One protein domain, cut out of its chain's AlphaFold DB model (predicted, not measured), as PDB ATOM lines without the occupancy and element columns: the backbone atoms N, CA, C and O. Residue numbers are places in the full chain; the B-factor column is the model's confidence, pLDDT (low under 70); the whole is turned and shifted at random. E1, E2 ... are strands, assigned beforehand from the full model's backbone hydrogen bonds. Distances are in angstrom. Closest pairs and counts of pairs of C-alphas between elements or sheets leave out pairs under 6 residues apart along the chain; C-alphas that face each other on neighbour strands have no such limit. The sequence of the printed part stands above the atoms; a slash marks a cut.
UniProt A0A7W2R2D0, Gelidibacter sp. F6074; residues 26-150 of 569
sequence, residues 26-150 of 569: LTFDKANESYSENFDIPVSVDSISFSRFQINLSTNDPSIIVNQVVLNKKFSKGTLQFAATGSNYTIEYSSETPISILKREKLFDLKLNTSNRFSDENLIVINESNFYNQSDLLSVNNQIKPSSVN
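AT A GLANCE: This is residues 26 to 150 of the 569 residues of a protein of Gelidibacter sp. F6074 (UniProt A0A7W2R2D0). A sandwich of two strongly twisted sheets, E4 E7 E2 E1 E11 over E5 E6 E3 E9 E10, with a small two-stranded sheet, E8 and E12, at one end and the short strand E10 at the other. The chain passes between the two large sheets five times, and E6, E3 and E9 bend sharply along their length. The printed part has 125 residues, with no named helix and twelve named strands, E1 to E12 in order along the chain, so numbered. The first sheet is mixed and the second is antiparallel; the class is all strand. The whole is compact, with a radius of gyration of the C-alphas of 14.2 A and spans of 41 by 29 by 24 A.

HOW THE PARTS SIT: E1, residues 26 to 28, and E2, residues 38 to 45, form an antiparallel hairpin, with N 27 and O 44 within hydrogen-bond range at 2.8 A. E3, residues 48 to 59, is in the other sheet. E4, residues 65 to 71, is an edge strand of the first sheet; its C-alpha 69 is 6.9 A from C-alpha 82 of E5, residues 79 to 85, their closest pair. E5 and E6, residues 88 to 101, form a hairpin, with N 81 and O 92 at 2.8 A. E6 is antiparallel to E3, with N 55 and O 91 at 2.8 A. E7, residues 105 to 113, is antiparallel to E4, with N 67 and O 111 at 2.8 A, and to E2, with N 43 and O 108 at 2.8 A. E9, residues 124 to 133, is antiparallel to E3, with N 54 and O 130 at 2.8 A, and forms a hairpin with E10, residues 136 to 138, with N 138 and O 131 at 2.8 A. E11, residues 141 to 144, is parallel to E1 at 6 degrees, with N 26 and O 141 at 2.8 A. E8, residues 118 to 121, is antiparallel to E12, residues 147 to 149, with N 147 and O 121 at 2.8 A. In this sandwich, two sheets face to face, the facing parts are 9.7 A apart centre to centre, and the strands of one stand at 23 degrees to those of the other.

IN THESE COORDINATES: E1 begins at C-alpha 26, (194.329, 141.775, 160.535). From first to last C-alpha E2 measures 23.4 A, E3 26.0 A, E6 27.7 A, E7 24.0 A and E9 25.7 A. E3 bends by 101 degrees at residue 51, E6 by 109 degrees at residue 97 and E9 by 63 degrees at residue 127. E12 ends at C-alpha 149, (178.029, 155.322, 162.814).

THE WHOLE: The C-alphas of Tyr 35 and Ser 135, the two farthest apart, are 42.8 A apart. The printed part has no cut and no long link. Mean pLDDT of the printed part is 90.1, and no printed residue is under 70.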
ATOM      1  N   LEU A  26     195.763 141.805 160.777       92.88
ATOM      2  CA  LEU A  26     194.329 141.775 160.535       92.88
ATOM      3  C   LEU A  26     193.748 143.130 160.940       92.88
ATOM      4  O   LEU A  26     193.810 143.528 162.102       92.88
ATOM      5  N   THR A  27     193.185 143.843 159.974       92.19
ATOM      6  CA  THR A  27     192.639 145.187 160.159       92.19
ATOM      7  C   THR A  27     191.131 145.177 159.977       92.19
ATOM      8  O   THR A  27     190.636 144.814 158.911       92.19
ATOM      9  N   PHE A  28     190.412 145.636 160.996       93.38
ATOM     10  CA  PHE A  28     189.003 146.001 160.918       93.38
ATOM     11  C   PHE A  28     188.932 147.487 160.568       93.38
ATOM     12  O   PHE A  28     189.342 148.344 161.356       93.38
ATOM     13  N   ASP A  29     188.496 147.779 159.344       89.06
ATOM     14  CA  ASP A  29     188.454 149.128 158.789       89.06
ATOM     15  C   ASP A  29     187.315 149.974 159.383       89.06
ATOM     16  O   ASP A  29     186.493 149.501 160.166       89.06
ATOM     17  N   LYS A  30     187.283 151.266 159.035       87.12
ATOM     18  CA  LYS A  30     186.185 152.141 159.453       87.12
ATOM     19  C   LYS A  30     184.873 151.683 158.819       87.12
ATOM     20  O   LYS A  30     184.870 151.218 157.678       87.12
ATOM     21  N   ALA A  31     183.770 151.891 159.532       87.12
ATOM     22  CA  ALA A  31     182.437 151.720 158.974       87.12
ATOM     23  C   ALA A  31     182.292 152.508 157.660       87.12
ATOM     24  O   ALA A  31     182.657 153.685 157.590       87.12
ATOM     25  N   ASN A  32     181.766 151.862 156.620       83.25
ATOM     26  CA  ASN A  32     181.602 152.478 155.301       83.25
ATOM     27  C   ASN A  32     180.469 153.519 155.248       83.25
ATOM     28  O   ASN A  32     180.500 154.411 154.402       83.25
ATOM     29  N   GLU A  33     179.495 153.426 156.155       80.31
ATOM     30  CA  GLU A  33     178.344 154.319 156.238       80.31
ATOM     31  C   GLU A  33     178.259 154.976 157.615       80.31
ATOM     32  O   GLU A  33     177.909 154.353 158.615       80.31
ATOM     33  N   SER A  34     178.526 156.281 157.671       82.62
ATOM     34  CA  SER A  34     178.461 157.024 158.934       82.62
ATOM     35  C   SER A  34     177.063 157.509 159.313       82.62
ATOM     36  O   SER A  34     176.859 157.887 160.460       82.62
ATOM     37  N   TYR A  35     176.100 157.516 158.386       81.94
ATOM     38  CA  TYR A  35     174.762 158.109 158.570       81.94
ATOM     39  C   TYR A  35     173.626 157.081 158.538       81.94
ATOM     40  O   TYR A  35     172.456 157.446 158.386       81.94
ATOM     41  N   SER A  36     173.958 155.799 158.649       82.44
ATOM     42  CA  SER A  36     173.011 154.692 158.588       82.44
ATOM     43  C   SER A  36     173.041 153.892 159.885       82.44
ATOM     44  O   SER A  36     174.063 153.834 160.569       82.44
ATOM     45  N   GLU A  37     171.896 153.298 160.219       87.81
ATOM     46  CA  GLU A  37     171.794 152.293 161.281       87.81
ATOM     47  C   GLU A  37     172.404 150.968 160.834       87.81
ATOM     48  O   GLU A  37     172.840 150.203 161.680       87.81
ATOM     49  N   ASN A  38     172.453 150.709 159.523       91.19
ATOM     50  CA  ASN A  38     173.092 149.539 158.932       91.19
ATOM     51  C   ASN A  38     174.386 149.975 158.254       91.19
ATOM     52  O   ASN A  38     174.372 150.893 157.441       91.19
ATOM     53  N   PHE A  39     175.488 149.317 158.565       92.31
ATOM     54  CA  PHE A  39     176.794 149.689 158.039       92.31
ATOM     55  C   PHE A  39     177.686 148.464 157.935       92.31
ATOM     56  O   PHE A  39     177.456 147.440 158.582       92.31
ATOM     57  N   ASP A  40     178.744 148.590 157.143       93.50
ATOM     58  CA  ASP A  40     179.707 147.525 156.957       93.50
ATOM     59  C   ASP A  40     181.060 147.917 157.525       93.50
ATOM     60  O   ASP A  40     181.523 149.039 157.317       93.50
ATOM     61  N   ILE A  41     181.725 146.963 158.169       94.06
ATOM     62  CA  ILE A  41     183.137 147.061 158.525       94.06
ATOM     63  C   ILE A  41     183.914 146.101 157.616       94.06
ATOM     64  O   ILE A  41     183.817 144.880 157.788       94.06
ATOM     65  N   PRO A  42     184.668 146.621 156.629       93.88
ATOM     66  CA  PRO A  42     185.584 145.812 155.840       93.88
ATOM     67  C   PRO A  42     186.679 145.232 156.737       93.88
ATOM     68  O   PRO A  42     187.252 145.936 157.568       93.88
ATOM     69  N   VAL A  43     187.003 143.957 156.553       94.81
ATOM     70  CA  VAL A  43     188.098 143.298 157.266       94.81
ATOM     71  C   VAL A  43     189.139 142.850 156.259       94.81
ATOM     72  O   VAL A  43     188.854 142.087 155.332       94.81
ATOM     73  N   SER A  44     190.358 143.345 156.433       93.31
ATOM     74  CA  SER A  44     191.485 143.116 155.533       93.31
ATOM     75  C   SER A  44     192.645 142.476 156.276       93.31
ATOM     76  O   SER A  44     192.817 142.701 157.468       93.31
ATOM     77  N   VAL A  45     193.477 141.723 155.566       92.69
ATOM     78  CA  VAL A  45     194.731 141.201 156.114       92.69
ATOM     79  C   VAL A  45     195.893 141.593 155.214       92.69
ATOM     80  O   VAL A  45     195.743 141.646 153.990       92.69
ATOM     81  N   ASP A  46     197.034 141.902 155.826       89.25
ATOM     82  CA  ASP A  46     198.302 142.106 155.122       89.25
ATOM     83  C   ASP A  46     198.806 140.809 154.462       89.25
ATOM     84  O   ASP A  46     198.103 139.805 154.384       89.25
ATOM     85  N   SER A  47     200.027 140.819 153.923       86.94
ATOM     86  CA  SER A  47     200.587 139.652 153.241       86.94
ATOM     87  C   SER A  47     200.675 138.432 154.166       86.94
ATOM     88  O   SER A  47     201.432 138.459 155.137       86.94
ATOM     89  N   ILE A  48     199.940 137.366 153.843       89.44
ATOM     90  CA  ILE A  48     199.850 136.122 154.616       89.44
ATOM     91  C   ILE A  48     199.532 134.943 153.687       89.44
ATOM     92  O   ILE A  48     198.823 135.103 152.693       89.44
ATOM     93  N   SER A  49     200.021 133.749 154.022       90.50
ATOM     94  CA  SER A  49     199.625 132.500 153.364       90.50
ATOM     95  C   SER A  49     198.910 131.601 154.364       90.50
ATOM     96  O   SER A  49     199.531 131.183 155.333       90.50
ATOM     97  N   PHE A  50     197.630 131.297 154.145       92.50
ATOM     98  CA  PHE A  50     196.803 130.518 155.078       92.50
ATOM     99  C   PHE A  50     195.885 129.536 154.343       92.50
ATOM    100  O   PHE A  50     195.498 129.765 153.201       92.50
ATOM    101  N   SER A  51     195.503 128.448 155.008       92.38
ATOM    102  CA  SER A  51     194.455 127.521 154.556       92.38
ATOM    103  C   SER A  51     193.176 127.644 155.382       92.38
ATOM    104  O   SER A  51     192.095 127.339 154.884       92.38
ATOM    105  N   ARG A  52     193.272 128.111 156.634       93.81
ATOM    106  CA  ARG A  52     192.114 128.365 157.502       93.81
ATOM    107  C   ARG A  52     192.338 129.569 158.414       93.81
ATOM    108  O   ARG A  52     193.477 129.881 158.758       93.81
ATOM    109  N   PHE A  53     191.252 130.203 158.840       94.88
ATOM    110  CA  PHE A  53     191.274 131.162 159.941       94.88
ATOM    111  C   PHE A  53     190.039 131.008 160.823       94.88
ATOM    112  O   PHE A  53     188.986 130.574 160.361       94.88
ATOM    113  N   GLN A  54     190.186 131.398 162.084       95.50
ATOM    114  CA  GLN A  54     189.112 131.509 163.057       95.50
ATOM    115  C   GLN A  54     189.259 132.843 163.783       95.50
ATOM    116  O   GLN A  54     190.311 133.131 164.355       95.50
ATOM    117  N   ILE A  55     188.214 133.659 163.741       96.06
ATOM    118  CA  ILE A  55     188.172 134.968 164.385       96.06
ATOM    119  C   ILE A  55     186.983 134.979 165.338       96.06
ATOM    120  O   ILE A  55     185.840 134.822 164.909       96.06
ATOM    121  N   ASN A  56     187.264 135.181 166.622       95.19
ATOM    122  CA  ASN A  56     186.264 135.371 167.660       95.19
ATOM    123  C   ASN A  56     186.238 136.851 168.038       95.19
ATOM    124  O   ASN A  56     187.264 137.428 168.405       95.19
ATOM    125  N   LEU A  57     185.069 137.471 167.960       95.38
ATOM    126  CA  LEU A  57     184.889 138.891 168.238       95.38
ATOM    127  C   LEU A  57     183.645 139.138 169.084       95.38
ATOM    128  O   LEU A  57     182.733 138.315 169.132       95.38
ATOM    129  N   SER A  58     183.613 140.282 169.748       94.00
ATOM    130  CA  SER A  58     182.452 140.807 170.454       94.00
ATOM    131  C   SER A  58     182.224 142.265 170.079       94.00
ATOM    132  O   SER A  58     183.063 142.898 169.435       94.00
ATOM    133  N   THR A  59     181.065 142.801 170.434       92.75
ATOM    134  CA  THR A  59     180.764 144.225 170.263       92.75
ATOM    135  C   THR A  59     181.031 144.986 171.557       92.75
ATOM    136  O   THR A  59     180.892 144.442 172.653       92.75
ATOM    137  N   ASN A  60     181.457 146.244 171.436       89.25
ATOM    138  CA  ASN A  60     181.699 147.106 172.597       89.25
ATOM    139  C   ASN A  60     180.392 147.562 173.275       89.25
ATOM    140  O   ASN A  60     180.411 147.930 174.449       89.25
ATOM    141  N   ASP A  61     179.273 147.516 172.549       90.81
ATOM    142  CA  ASP A  61     177.942 147.881 173.019       90.81
ATOM    143  C   ASP A  61     176.891 146.846 172.552       90.81
ATOM    144  O   ASP A  61     176.892 146.454 171.378       90.81
ATOM    145  N   PRO A  62     175.960 146.409 173.427       88.62
ATOM    146  CA  PRO A  62     174.934 145.416 173.088       88.62
ATOM    147  C   PRO A  62     173.957 145.830 171.980       88.62
ATOM    148  O   PRO A  62     173.302 144.971 171.395       88.62
ATOM    149  N   SER A  63     173.812 147.130 171.709       90.69
ATOM    150  CA  SER A  63     172.978 147.632 170.611       90.69
ATOM    151  C   SER A  63     173.585 147.360 169.237       90.69
ATOM    152  O   SER A  63     172.883 147.486 168.236       90.69
ATOM    153  N   ILE A  64     174.879 147.033 169.170       92.81
ATOM    154  CA  ILE A  64     175.569 146.696 167.930       92.81
ATOM    155  C   ILE A  64     175.414 145.201 167.692       92.81
ATOM    156  O   ILE A  64     175.830 144.382 168.512       92.81
ATOM    157  N   ILE A  65     174.845 144.855 166.544       93.50
ATOM    158  CA  ILE A  65     174.589 143.475 166.150       93.50
ATOM    159  C   ILE A  65     175.319 143.203 164.838       93.50
ATOM    160  O   ILE A  65     175.152 143.934 163.863       93.50
ATOM    161  N   VAL A  66     176.122 142.137 164.792       94.12
ATOM    162  CA  VAL A  66     176.698 141.619 163.542       94.12
ATOM    163  C   VAL A  66     175.687 140.666 162.909       94.12
ATOM    164  O   VAL A  66     175.447 139.575 163.418       94.12
ATOM    165  N   ASN A  67     175.081 141.080 161.799       92.31
ATOM    166  CA  ASN A  67     174.011 140.330 161.138       92.31
ATOM    167  C   ASN A  67     174.542 139.229 160.223       92.31
ATOM    168  O   ASN A  67     173.955 138.156 160.123       92.31
ATOM    169  N   GLN A  68     175.620 139.517 159.496       94.00
ATOM    170  CA  GLN A  68     176.159 138.613 158.484       94.00
ATOM    171  C   GLN A  68     177.617 138.960 158.165       94.00
ATOM    172  O   GLN A  68     178.076 140.085 158.380       94.00
ATOM    173  N   VAL A  69     178.320 137.988 157.588       95.56
ATOM    174  CA  VAL A  69     179.695 138.122 157.100       95.56
ATOM    175  C   VAL A  69     179.705 137.820 155.608       95.56
ATOM    176  O   VAL A  69     179.324 136.729 155.187       95.56
ATOM    177  N   VAL A  70     180.128 138.785 154.794       94.62
ATOM    178  CA  VAL A  70     180.142 138.659 153.333       94.62
ATOM    179  C   VAL A  70     181.571 138.451 152.855       94.62
ATOM    180  O   VAL A  70     182.378 139.377 152.863       94.62
ATOM    181  N   LEU A  71     181.893 137.232 152.422       94.44
ATOM    182  CA  LEU A  71     183.228 136.887 151.939       94.44
ATOM    183  C   LEU A  71     183.575 137.619 150.633       94.44
ATOM    184  O   LEU A  71     182.758 137.715 149.713       94.44
ATOM    185  N   ASN A  72     184.821 138.075 150.501       91.81
ATOM    186  CA  ASN A  72     185.319 138.608 149.238       91.81
ATOM    187  C   ASN A  72     185.340 137.503 148.165       91.81
ATOM    188  O   ASN A  72     185.820 136.392 148.388       91.81
ATOM    189  N   LYS A  73     184.856 137.834 146.958       87.81
ATOM    190  CA  LYS A  73     184.750 136.924 145.804       87.81
ATOM    191  C   LYS A  73     186.041 136.161 145.489       87.81
ATOM    192  O   LYS A  73     185.954 135.030 145.012       87.81
ATOM    193  N   LYS A  74     187.221 136.729 145.770       86.50
ATOM    194  CA  LYS A  74     188.521 136.053 145.584       86.50
ATOM    195  C   LYS A  74     188.676 134.780 146.426       86.50
ATOM    196  O   LYS A  74     189.393 133.877 146.012       86.50
ATOM    197  N   PHE A  75     187.973 134.685 147.552       88.62
ATOM    198  CA  PHE A  75     188.044 133.562 148.493       88.62
ATOM    199  C   PHE A  75     186.839 132.614 148.382       88.62
ATOM    200  O   PHE A  75     186.729 131.669 149.162       88.62
ATOM    201  N   SER A  76     185.967 132.816 147.384       85.88
ATOM    202  CA  SER A  76     184.715 132.062 147.171       85.88
ATOM    203  C   SER A  76     184.865 130.545 147.007       85.88
ATOM    204  O   SER A  76     183.873 129.833 147.107       85.88
ATOM    205  N   LYS A  77     186.081 130.040 146.760       84.81
ATOM    206  CA  LYS A  77     186.365 128.600 146.663       84.81
ATOM    207  C   LYS A  77     186.474 127.893 148.020       84.81
ATOM    208  O   LYS A  77     186.541 126.672 148.041       84.81
ATOM    209  N   GLY A  78     186.562 128.637 149.122       88.81
ATOM    210  CA  GLY A  78     186.557 128.068 150.471       88.81
ATOM    211  C   GLY A  78     185.183 128.133 151.131       88.81
ATOM    212  O   GLY A  78     184.253 128.749 150.612       88.81
ATOM    213  N   THR A  79     185.082 127.527 152.307       91.25
ATOM    214  CA  THR A  79     183.862 127.469 153.114       91.25
ATOM    215  C   THR A  79     183.954 128.478 154.251       91.25
ATOM    216  O   THR A  79     184.897 128.414 155.037       91.25
ATOM    217  N   LEU A  80     182.975 129.384 154.346       94.56
ATOM    218  CA  LEU A  80     182.809 130.330 155.453       94.56
ATOM    219  C   LEU A  80     181.665 129.862 156.363       94.56
ATOM    220  O   LEU A  80     180.572 129.573 155.877       94.56
ATOM    221  N   GLN A  81     181.899 129.840 157.670       94.75
ATOM    222  CA  GLN A  81     180.890 129.625 158.701       94.75
ATOM    223  C   GLN A  81     180.843 130.841 159.628       94.75
ATOM    224  O   GLN A  81     181.872 131.412 159.986       94.75
ATOM    225  N   PHE A  82     179.631 131.245 159.997       95.44
ATOM    226  CA  PHE A  82     179.379 132.355 160.906       95.44
ATOM    227  C   PHE A  82     178.392 131.901 161.976       95.44
ATOM    228  O   PHE A  82     177.309 131.411 161.651       95.44
ATOM    229  N   ALA A  83     178.770 132.069 163.237       93.75
ATOM    230  CA  ALA A  83     177.938 131.760 164.388       93.75
ATOM    231  C   ALA A  83     177.869 132.965 165.330       93.75
ATOM    232  O   ALA A  83     178.859 133.667 165.533       93.75
ATOM    233  N   ALA A  84     176.700 133.181 165.928       91.75
ATOM    234  CA  ALA A  84     176.461 134.225 166.917       91.75
ATOM    235  C   ALA A  84     175.899 133.593 168.194       91.75
ATOM    236  O   ALA A  84     174.969 132.790 168.141       91.75
ATOM    237  N   THR A  85     176.467 133.934 169.348       88.38
ATOM    238  CA  THR A  85     175.996 133.497 170.669       88.38
ATOM    239  C   THR A  85     175.984 134.700 171.609       88.38
ATOM    240  O   THR A  85     177.007 135.072 172.184       88.38
ATOM    241  N   GLY A  86     174.821 135.341 171.751       83.81
ATOM    242  CA  GLY A  86     174.713 136.617 172.463       83.81
ATOM    243  C   GLY A  86     175.466 137.730 171.727       83.81
ATOM    244  O   GLY A  86     175.253 137.923 170.535       83.81
ATOM    245  N   SER A  87     176.354 138.435 172.431       84.31
ATOM    246  CA  SER A  87     177.237 139.475 171.878       84.31
ATOM    247  C   SER A  87     178.589 138.944 171.381       84.31
ATOM    248  O   SER A  87     179.461 139.737 171.028       84.31
ATOM    249  N   ASN A  88     178.781 137.620 171.367       92.12
ATOM    250  CA  ASN A  88     179.983 136.974 170.849       92.12
ATOM    251  C   ASN A  88     179.709 136.362 169.476       92.12
ATOM    252  O   ASN A  88     178.683 135.714 169.257       92.12
ATOM    253  N   TYR A  89     180.665 136.526 168.573       95.81
ATOM    254  CA  TYR A  89     180.579 136.110 167.185       95.81
ATOM    255  C   TYR A  89     181.824 135.316 166.804       95.81
ATOM    256  O   TYR A  89     182.945 135.726 167.107       95.81
ATOM    257  N   THR A  90     181.621 134.207 166.103       96.06
ATOM    258  CA  THR A  90     182.688 133.337 165.608       96.06
ATOM    259  C   THR A  90     182.607 133.262 164.094       96.06
ATOM    260  O   THR A  90     181.550 132.981 163.523       96.06
ATOM    261  N   ILE A  91     183.735 133.538 163.445       96.81
ATOM    262  CA  ILE A  91     183.894 133.523 161.994       96.81
ATOM    263  C   ILE A  91     184.982 132.518 161.661       96.81
ATOM    264  O   ILE A  91     186.136 132.696 162.052       96.81
ATOM    265  N   GLU A  92     184.624 131.488 160.911       96.31
ATOM    266  CA  GLU A  92     185.536 130.423 160.515       96.31
ATOM    267  C   GLU A  92     185.587 130.304 159.003       96.31
ATOM    268  O   GLU A  92     184.561 130.286 158.326       96.31
ATOM    269  N   TYR A  93     186.793 130.198 158.461       96.19
ATOM    270  CA  TYR A  93     187.007 129.962 157.044       96.19
ATOM    271  C   TYR A  93     187.999 128.830 156.834       96.19
ATOM    272  O   TYR A  93     189.014 128.748 157.527       96.19
ATOM    273  N   SER A  94     187.741 127.994 155.831       94.19
ATOM    274  CA  SER A  94     188.646 126.925 155.409       94.19
ATOM    275  C   SER A  94     188.695 126.785 153.889       94.19
ATOM    276  O   SER A  94     187.701 126.982 153.192       94.19
ATOM    277  N   SER A  95     189.868 126.433 153.367       92.50
ATOM    278  CA  SER A  95     190.095 126.099 151.963       92.50
ATOM    279  C   SER A  95     190.989 124.866 151.857       92.50
ATOM    280  O   SER A  95     191.898 124.680 152.665       92.50
ATOM    281  N   GLU A  96     190.744 124.032 150.845       86.00
ATOM    282  CA  GLU A  96     191.539 122.826 150.579       86.00
ATOM    283  C   GLU A  96     192.986 123.155 150.188       86.00
ATOM    284  O   GLU A  96     193.907 122.408 150.513       86.00
ATOM    285  N   THR A  97     193.207 124.291 149.517       85.50
ATOM    286  CA  THR A  97     194.540 124.739 149.095       85.50
ATOM    287  C   THR A  97     194.935 126.029 149.811       85.50
ATOM    288  O   THR A  97     194.109 126.943 149.868       85.50
ATOM    289  N   PRO A  98     196.185 126.166 150.294       85.81
ATOM    290  CA  PRO A  98     196.658 127.410 150.892       85.81
ATOM    291  C   PRO A  98     196.522 128.602 149.938       85.81
ATOM    292  O   PRO A  98     196.929 128.548 148.776       85.81
ATOM    293  N   ILE A  99     195.979 129.701 150.450       88.06
ATOM    294  CA  ILE A  99     195.786 130.955 149.733       88.06
ATOM    295  C   ILE A  99     196.909 131.900 150.133       88.06
ATOM    296  O   ILE A  99     197.119 132.139 151.318       88.06
ATOM    297  N   SER A 100     197.625 132.442 149.147       88.69
ATOM    298  CA  SER A 100     198.730 133.380 149.378       88.69
ATOM    299  C   SER A 100     198.335 134.803 148.999       88.69
ATOM    300  O   SER A 100     198.043 135.093 147.838       88.69
ATOM    301  N   ILE A 101     198.355 135.693 149.985       85.81
ATOM    302  CA  ILE A 101     198.103 137.125 149.856       85.81
ATOM    303  C   ILE A 101     199.460 137.840 149.829       85.81
ATOM    304  O   ILE A 101     200.226 137.771 150.784       85.81
ATOM    305  N   LEU A 102     199.776 138.523 148.725       80.75
ATOM    306  CA  LEU A 102     201.077 139.192 148.522       80.75
ATOM    307  C   LEU A 102     201.084 140.667 148.951       80.75
ATOM    308  O   LEU A 102     202.134 141.256 149.186       80.75
ATOM    309  N   LYS A 103     199.904 141.276 149.024       81.44
ATOM    310  CA  LYS A 103     199.660 142.653 149.461       81.44
ATOM    311  C   LYS A 103     198.326 142.679 150.183       81.44
ATOM    312  O   LYS A 103     197.508 141.805 149.917       81.44
ATOM    313  N   ARG A 104     198.104 143.685 151.026       84.56
ATOM    314  CA  ARG A 104     196.856 143.819 151.775       84.56
ATOM    315  C   ARG A 104     195.631 143.577 150.901       84.56
ATOM    316  O   ARG A 104     195.482 144.194 149.846       84.56
ATOM    317  N   GLU A 105     194.766 142.687 151.362       88.06
ATOM    318  CA  GLU A 105     193.584 142.256 150.632       88.06
ATOM    319  C   GLU A 105     192.399 142.146 151.593       88.06
ATOM    320  O   GLU A 105     192.537 141.703 152.735       88.06
ATOM    321  N   LYS A 106     191.218 142.552 151.120       92.38
ATOM    322  CA  LYS A 106     189.978 142.441 151.888       92.38
ATOM    323  C   LYS A 106     189.542 140.978 151.968       92.38
ATOM    324  O   LYS A 106     189.303 140.380 150.922       92.38
ATOM    325  N   LEU A 107     189.381 140.430 153.169       93.94
ATOM    326  CA  LEU A 107     188.889 139.069 153.393       93.94
ATOM    327  C   LEU A 107     187.362 139.006 153.305       93.94
ATOM    328  O   LEU A 107     186.820 138.210 152.539       93.94
ATOM    329  N   PHE A 108     186.669 139.859 154.057       95.38
ATOM    330  CA  PHE A 108     185.209 139.891 154.135       95.38
ATOM    331  C   PHE A 108     184.703 141.262 154.596       95.38
ATOM    332  O   PHE A 108     185.477 142.089 155.071       95.38
ATOM    333  N   ASP A 109     183.402 141.497 154.453       94.88
ATOM    334  CA  ASP A 109     182.695 142.620 155.064       94.88
ATOM    335  C   ASP A 109     181.837 142.098 156.222       94.88
ATOM    336  O   ASP A 109     181.025 141.186 156.037       94.88
ATOM    337  N   LEU A 110     181.998 142.673 157.410       95.62
ATOM    338  CA  LEU A 110     181.028 142.511 158.486       95.62
ATOM    339  C   LEU A 110     179.861 143.437 158.222       95.62
ATOM    340  O   LEU A 110     180.074 144.625 158.033       95.62
ATOM    341  N   LYS A 111     178.641 142.914 158.230       95.69
ATOM    342  CA  LYS A 111     177.422 143.709 158.101       95.69
ATOM    343  C   LYS A 111     176.825 143.870 159.487       95.69
ATOM    344  O   LYS A 111     176.369 142.889 160.076       95.69
ATOM    345  N   LEU A 112     176.844 145.087 160.003       94.62
ATOM    346  CA  LEU A 112     176.389 145.409 161.344       94.62
ATOM    347  C   LEU A 112     175.160 146.307 161.291       94.62
ATOM    348  O   LEU A 112     174.916 146.997 160.299       94.62
ATOM    349  N   ASN A 113     174.407 146.327 162.382       93.94
ATOM    350  CA  ASN A 113     173.463 147.395 162.639       93.94
ATOM    351  C   ASN A 113     173.485 147.852 164.096       93.94
ATOM    352  O   ASN A 113     173.890 147.108 164.987       93.94
ATOM    353  N   THR A 114     173.045 149.086 164.332       91.81
ATOM    354  CA  THR A 114     172.840 149.628 165.675       91.81
ATOM    355  C   THR A 114     171.775 150.717 165.692       91.81
ATOM    356  O   THR A 114     171.642 151.491 164.745       91.81
ATOM    357  N   SER A 115     171.032 150.790 166.795       88.81
ATOM    358  CA  SER A 115     170.112 151.889 167.099       88.81
ATOM    359  C   SER A 115     170.789 153.051 167.836       88.81
ATOM    360  O   SER A 115     170.259 154.165 167.838       88.81
ATOM    361  N   ASN A 116     171.958 152.823 168.445       90.00
ATOM    362  CA  ASN A 116     172.717 153.849 169.157       90.00
ATOM    363  C   ASN A 116     173.597 154.654 168.194       90.00
ATOM    364  O   ASN A 116     173.667 154.383 166.996       90.00
ATOM    365  N   ARG A 117     174.232 155.708 168.707       88.81
ATOM    366  CA  ARG A 117     175.143 156.560 167.940       88.81
ATOM    367  C   ARG A 117     176.529 156.447 168.532       88.81
ATOM    368  O   ARG A 117     176.676 156.597 169.739       88.81
ATOM    369  N   PHE A 118     177.515 156.264 167.669       88.00
ATOM    370  CA  PHE A 118     178.912 156.162 168.070       88.00
ATOM    371  C   PHE A 118     179.736 157.121 167.222       88.00
ATOM    372  O   PHE A 118     179.486 157.269 166.021       88.00
ATOM    373  N   SER A 119     180.700 157.792 167.844       85.44
ATOM    374  CA  SER A 119     181.544 158.781 167.180       85.44
ATOM    375  C   SER A 119     183.003 158.496 167.481       85.44
ATOM    376  O   SER A 119     183.473 158.786 168.571       85.44
ATOM    377  N   ASP A 120     183.702 157.976 166.476       82.00
ATOM    378  CA  ASP A 120     185.125 157.632 166.546       82.00
ATOM    379  C   ASP A 120     185.430 156.644 167.686       82.00
ATOM    380  O   ASP A 120     186.359 156.816 168.468       82.00
ATOM    381  N   GLU A 121     184.631 155.572 167.762       85.88
ATOM    382  CA  GLU A 121     184.765 154.514 168.769       85.88
ATOM    383  C   GLU A 121     185.054 153.145 168.143       85.88
ATOM    384  O   GLU A 121     184.620 152.838 167.029       85.88
ATOM    385  N   ASN A 122     185.775 152.291 168.874       90.94
ATOM    386  CA  ASN A 122     186.008 150.902 168.478       90.94
ATOM    387  C   ASN A 122     184.740 150.072 168.709       90.94
ATOM    388  O   ASN A 122     184.499 149.610 169.818       90.94
ATOM    389  N   LEU A 123     183.957 149.864 167.650       90.94
ATOM    390  CA  LEU A 123     182.663 149.163 167.698       90.94
ATOM    391  C   LEU A 123     182.782 147.651 167.950       90.94
ATOM    392  O   LEU A 123     181.833 146.989 168.371       90.94
ATOM    393  N   ILE A 124     183.952 147.095 167.647       93.06
ATOM    394  CA  ILE A 124     184.255 145.669 167.730       93.06
ATOM    395  C   ILE A 124     185.442 145.488 168.671       93.06
ATOM    396  O   ILE A 124     186.355 146.312 168.703       93.06
ATOM    397  N   VAL A 125     185.436 144.382 169.402       92.50
ATOM    398  CA  VAL A 125     186.554 143.874 170.188       92.50
ATOM    399  C   VAL A 125     186.939 142.515 169.615       92.50
ATOM    400  O   VAL A 125     186.094 141.639 169.448       92.50
ATOM    401  N   ILE A 126     188.213 142.333 169.276       92.62
ATOM    402  CA  ILE A 126     188.724 141.037 168.819       92.62
ATOM    403  C   ILE A 126     189.155 140.258 170.055       92.62
ATOM    404  O   ILE A 126     190.098 140.654 170.737       92.62
ATOM    405  N   ASN A 127     188.462 139.157 170.331       91.75
ATOM    406  CA  ASN A 127     188.780 138.271 171.446       91.75
ATOM    407  C   ASN A 127     189.900 137.302 171.056       91.75
ATOM    408  O   ASN A 127     190.785 137.016 171.857       91.75
ATOM    409  N   GLU A 128     189.869 136.810 169.814       92.38
ATOM    410  CA  GLU A 128     190.849 135.865 169.285       92.38
ATOM    411  C   GLU A 128     190.916 135.941 167.754       92.38
ATOM    412  O   GLU A 128     189.901 136.140 167.085       92.38
ATOM    413  N   SER A 129     192.107 135.755 167.183       92.44
ATOM    414  CA  SER A 129     192.338 135.774 165.733       92.44
ATOM    415  C   SER A 129     193.425 134.768 165.354       92.44
ATOM    416  O   SER A 129     194.616 135.084 165.338       92.44
ATOM    417  N   ASN A 130     193.019 133.545 165.035       93.19
ATOM    418  CA  ASN A 130     193.938 132.466 164.704       93.19
ATOM    419  C   ASN A 130     193.944 132.219 163.198       93.19
ATOM    420  O   ASN A 130     192.921 131.857 162.616       93.19
ATOM    421  N   PHE A 131     195.105 132.362 162.571       93.62
ATOM    422  CA  PHE A 131     195.327 131.973 161.180       93.62
ATOM    423  C   PHE A 131     196.203 130.737 161.140       93.62
ATOM    424  O   PHE A 131     197.124 130.610 161.941       93.62
ATOM    425  N   TYR A 132     195.947 129.839 160.194       91.31
ATOM    426  CA  TYR A 132     196.750 128.637 160.052       91.31
ATOM    427  C   TYR A 132     197.119 128.388 158.603       91.31
ATOM    428  O   TYR A 132     196.285 128.513 157.701       91.31
ATOM    429  N   ASN A 133     198.357 127.962 158.397       88.69
ATOM    430  CA  ASN A 133     198.791 127.360 157.151       88.69
ATOM    431  C   ASN A 133     198.940 125.860 157.387       88.69
ATOM    432  O   ASN A 133     199.860 125.426 158.074       88.69
ATOM    433  N   GLN A 134     198.005 125.073 156.861       83.19
ATOM    434  CA  GLN A 134     197.890 123.649 157.180       83.19
ATOM    435  C   GLN A 134     197.704 123.443 158.699       83.19
ATOM    436  O   GLN A 134     196.660 123.819 159.243       83.19
ATOM    437  N   SER A 135     198.689 122.859 159.385       82.12
ATOM    438  CA  SER A 135     198.695 122.649 160.838       82.12
ATOM    439  C   SER A 135     199.312 123.801 161.632       82.12
ATOM    440  O   SER A 135     199.063 123.899 162.832       82.12
ATOM    441  N   ASP A 136     200.085 124.674 160.985       85.81
ATOM    442  CA  ASP A 136     200.918 125.655 161.678       85.81
ATOM    443  C   ASP A 136     200.129 126.927 161.989       85.81
ATOM    444  O   ASP A 136     199.525 127.524 161.095       85.81
ATOM    445  N   LEU A 137     200.141 127.348 163.258       88.19
ATOM    446  CA  LEU A 137     199.544 128.607 163.703       88.19
ATOM    447  C   LEU A 137     200.430 129.787 163.282       88.19
ATOM    448  O   LEU A 137     201.633 129.810 163.542       88.19
ATOM    449  N   LEU A 138     199.816 130.786 162.659       87.25
ATOM    450  CA  LEU A 138     200.460 132.008 162.195       87.25
ATOM    451  C   LEU A 138     200.224 133.135 163.201       87.25
ATOM    452  O   LEU A 138     199.119 133.305 163.715       87.25
ATOM    453  N   SER A 139     201.262 133.933 163.453       79.69
ATOM    454  CA  SER A 139     201.146 135.132 164.283       79.69
ATOM    455  C   SER A 139     200.569 136.278 163.458       79.69
ATOM    456  O   SER A 139     201.177 136.705 162.475       79.69
ATOM    457  N   VAL A 140     199.395 136.760 163.867       86.88
ATOM    458  CA  VAL A 140     198.700 137.885 163.241       86.88
ATOM    459  C   VAL A 140     198.403 138.936 164.305       86.88
ATOM    460  O   VAL A 140     197.813 138.636 165.341       86.88
ATOM    461  N   ASN A 141     198.832 140.168 164.054       89.44
ATOM    462  CA  ASN A 141     198.499 141.321 164.878       89.44
ATOM    463  C   ASN A 141     197.095 141.817 164.542       89.44
ATOM    464  O   ASN A 141     196.652 141.722 163.402       89.44
ATOM    465  N   ASN A 142     196.426 142.418 165.519       90.81
ATOM    466  CA  ASN A 142     195.079 142.940 165.353       90.81
ATOM    467  C   ASN A 142     195.072 144.461 165.400       90.81
ATOM    468  O   ASN A 142     195.654 145.066 166.299       90.81
ATOM    469  N   GLN A 143     194.352 145.066 164.465       90.06
ATOM    470  CA  GLN A 143     194.098 146.495 164.440       90.06
ATOM    471  C   GLN A 143     192.605 146.738 164.233       90.06
ATOM    472  O   GLN A 143     192.006 146.235 163.284       90.06
ATOM    473  N   ILE A 144     192.005 147.534 165.114       90.62
ATOM    474  CA  ILE A 144     190.607 147.960 165.009       90.62
ATOM    475  C   ILE A 144     190.605 149.465 164.845       90.62
ATOM    476  O   ILE A 144     191.271 150.170 165.608       90.62
ATOM    477  N   LYS A 145     189.887 149.952 163.835       85.31
ATOM    478  CA  LYS A 145     189.752 151.385 163.627       85.31
ATOM    479  C   LYS A 145     188.492 151.930 164.274       85.31
ATOM    480  O   LYS A 145     187.405 151.398 164.020       85.31
ATOM    481  N   PRO A 146     188.614 153.051 164.999       86.25
ATOM    482  CA  PRO A 146     187.451 153.735 165.505       86.25
ATOM    483  C   PRO A 146     186.562 154.200 164.350       86.25
ATOM    484  O   PRO A 146     187.034 154.670 163.307       86.25
ATOM    485  N   SER A 147     185.262 154.007 164.523       85.38
ATOM    486  CA  SER A 147     184.244 154.272 163.517       85.38
ATOM    487  C   SER A 147     183.203 155.230 164.067       85.38
ATOM    488  O   SER A 147     182.868 155.214 165.250       85.38
ATOM    489  N   SER A 148     182.674 156.072 163.185       83.69
ATOM    490  CA  SER A 148     181.483 156.860 163.476       83.69
ATOM    491  C   SER A 148     180.309 156.282 162.705       83.69
ATOM    492  O   SER A 148     180.390 156.198 161.479       83.69
ATOM    493  N   VAL A 149     179.237 155.920 163.402       85.06
ATOM    494  CA  VAL A 149     178.029 155.322 162.814       85.06
ATOM    495  C   VAL A 149     176.781 155.973 163.385       85.06
ATOM    496  O   VAL A 149     176.793 156.507 164.497       85.06
ATOM    497  N   ASN A 150     175.706 155.938 162.600       82.69
ATOM    498  CA  ASN A 150     174.432 156.563 162.939       82.69
ATOM    499  C   ASN A 150     174.564 158.053 163.353       82.69
ATOM    500  O   ASN A 150     173.886 158.538 164.263       82.69
TER     501      ASN A 150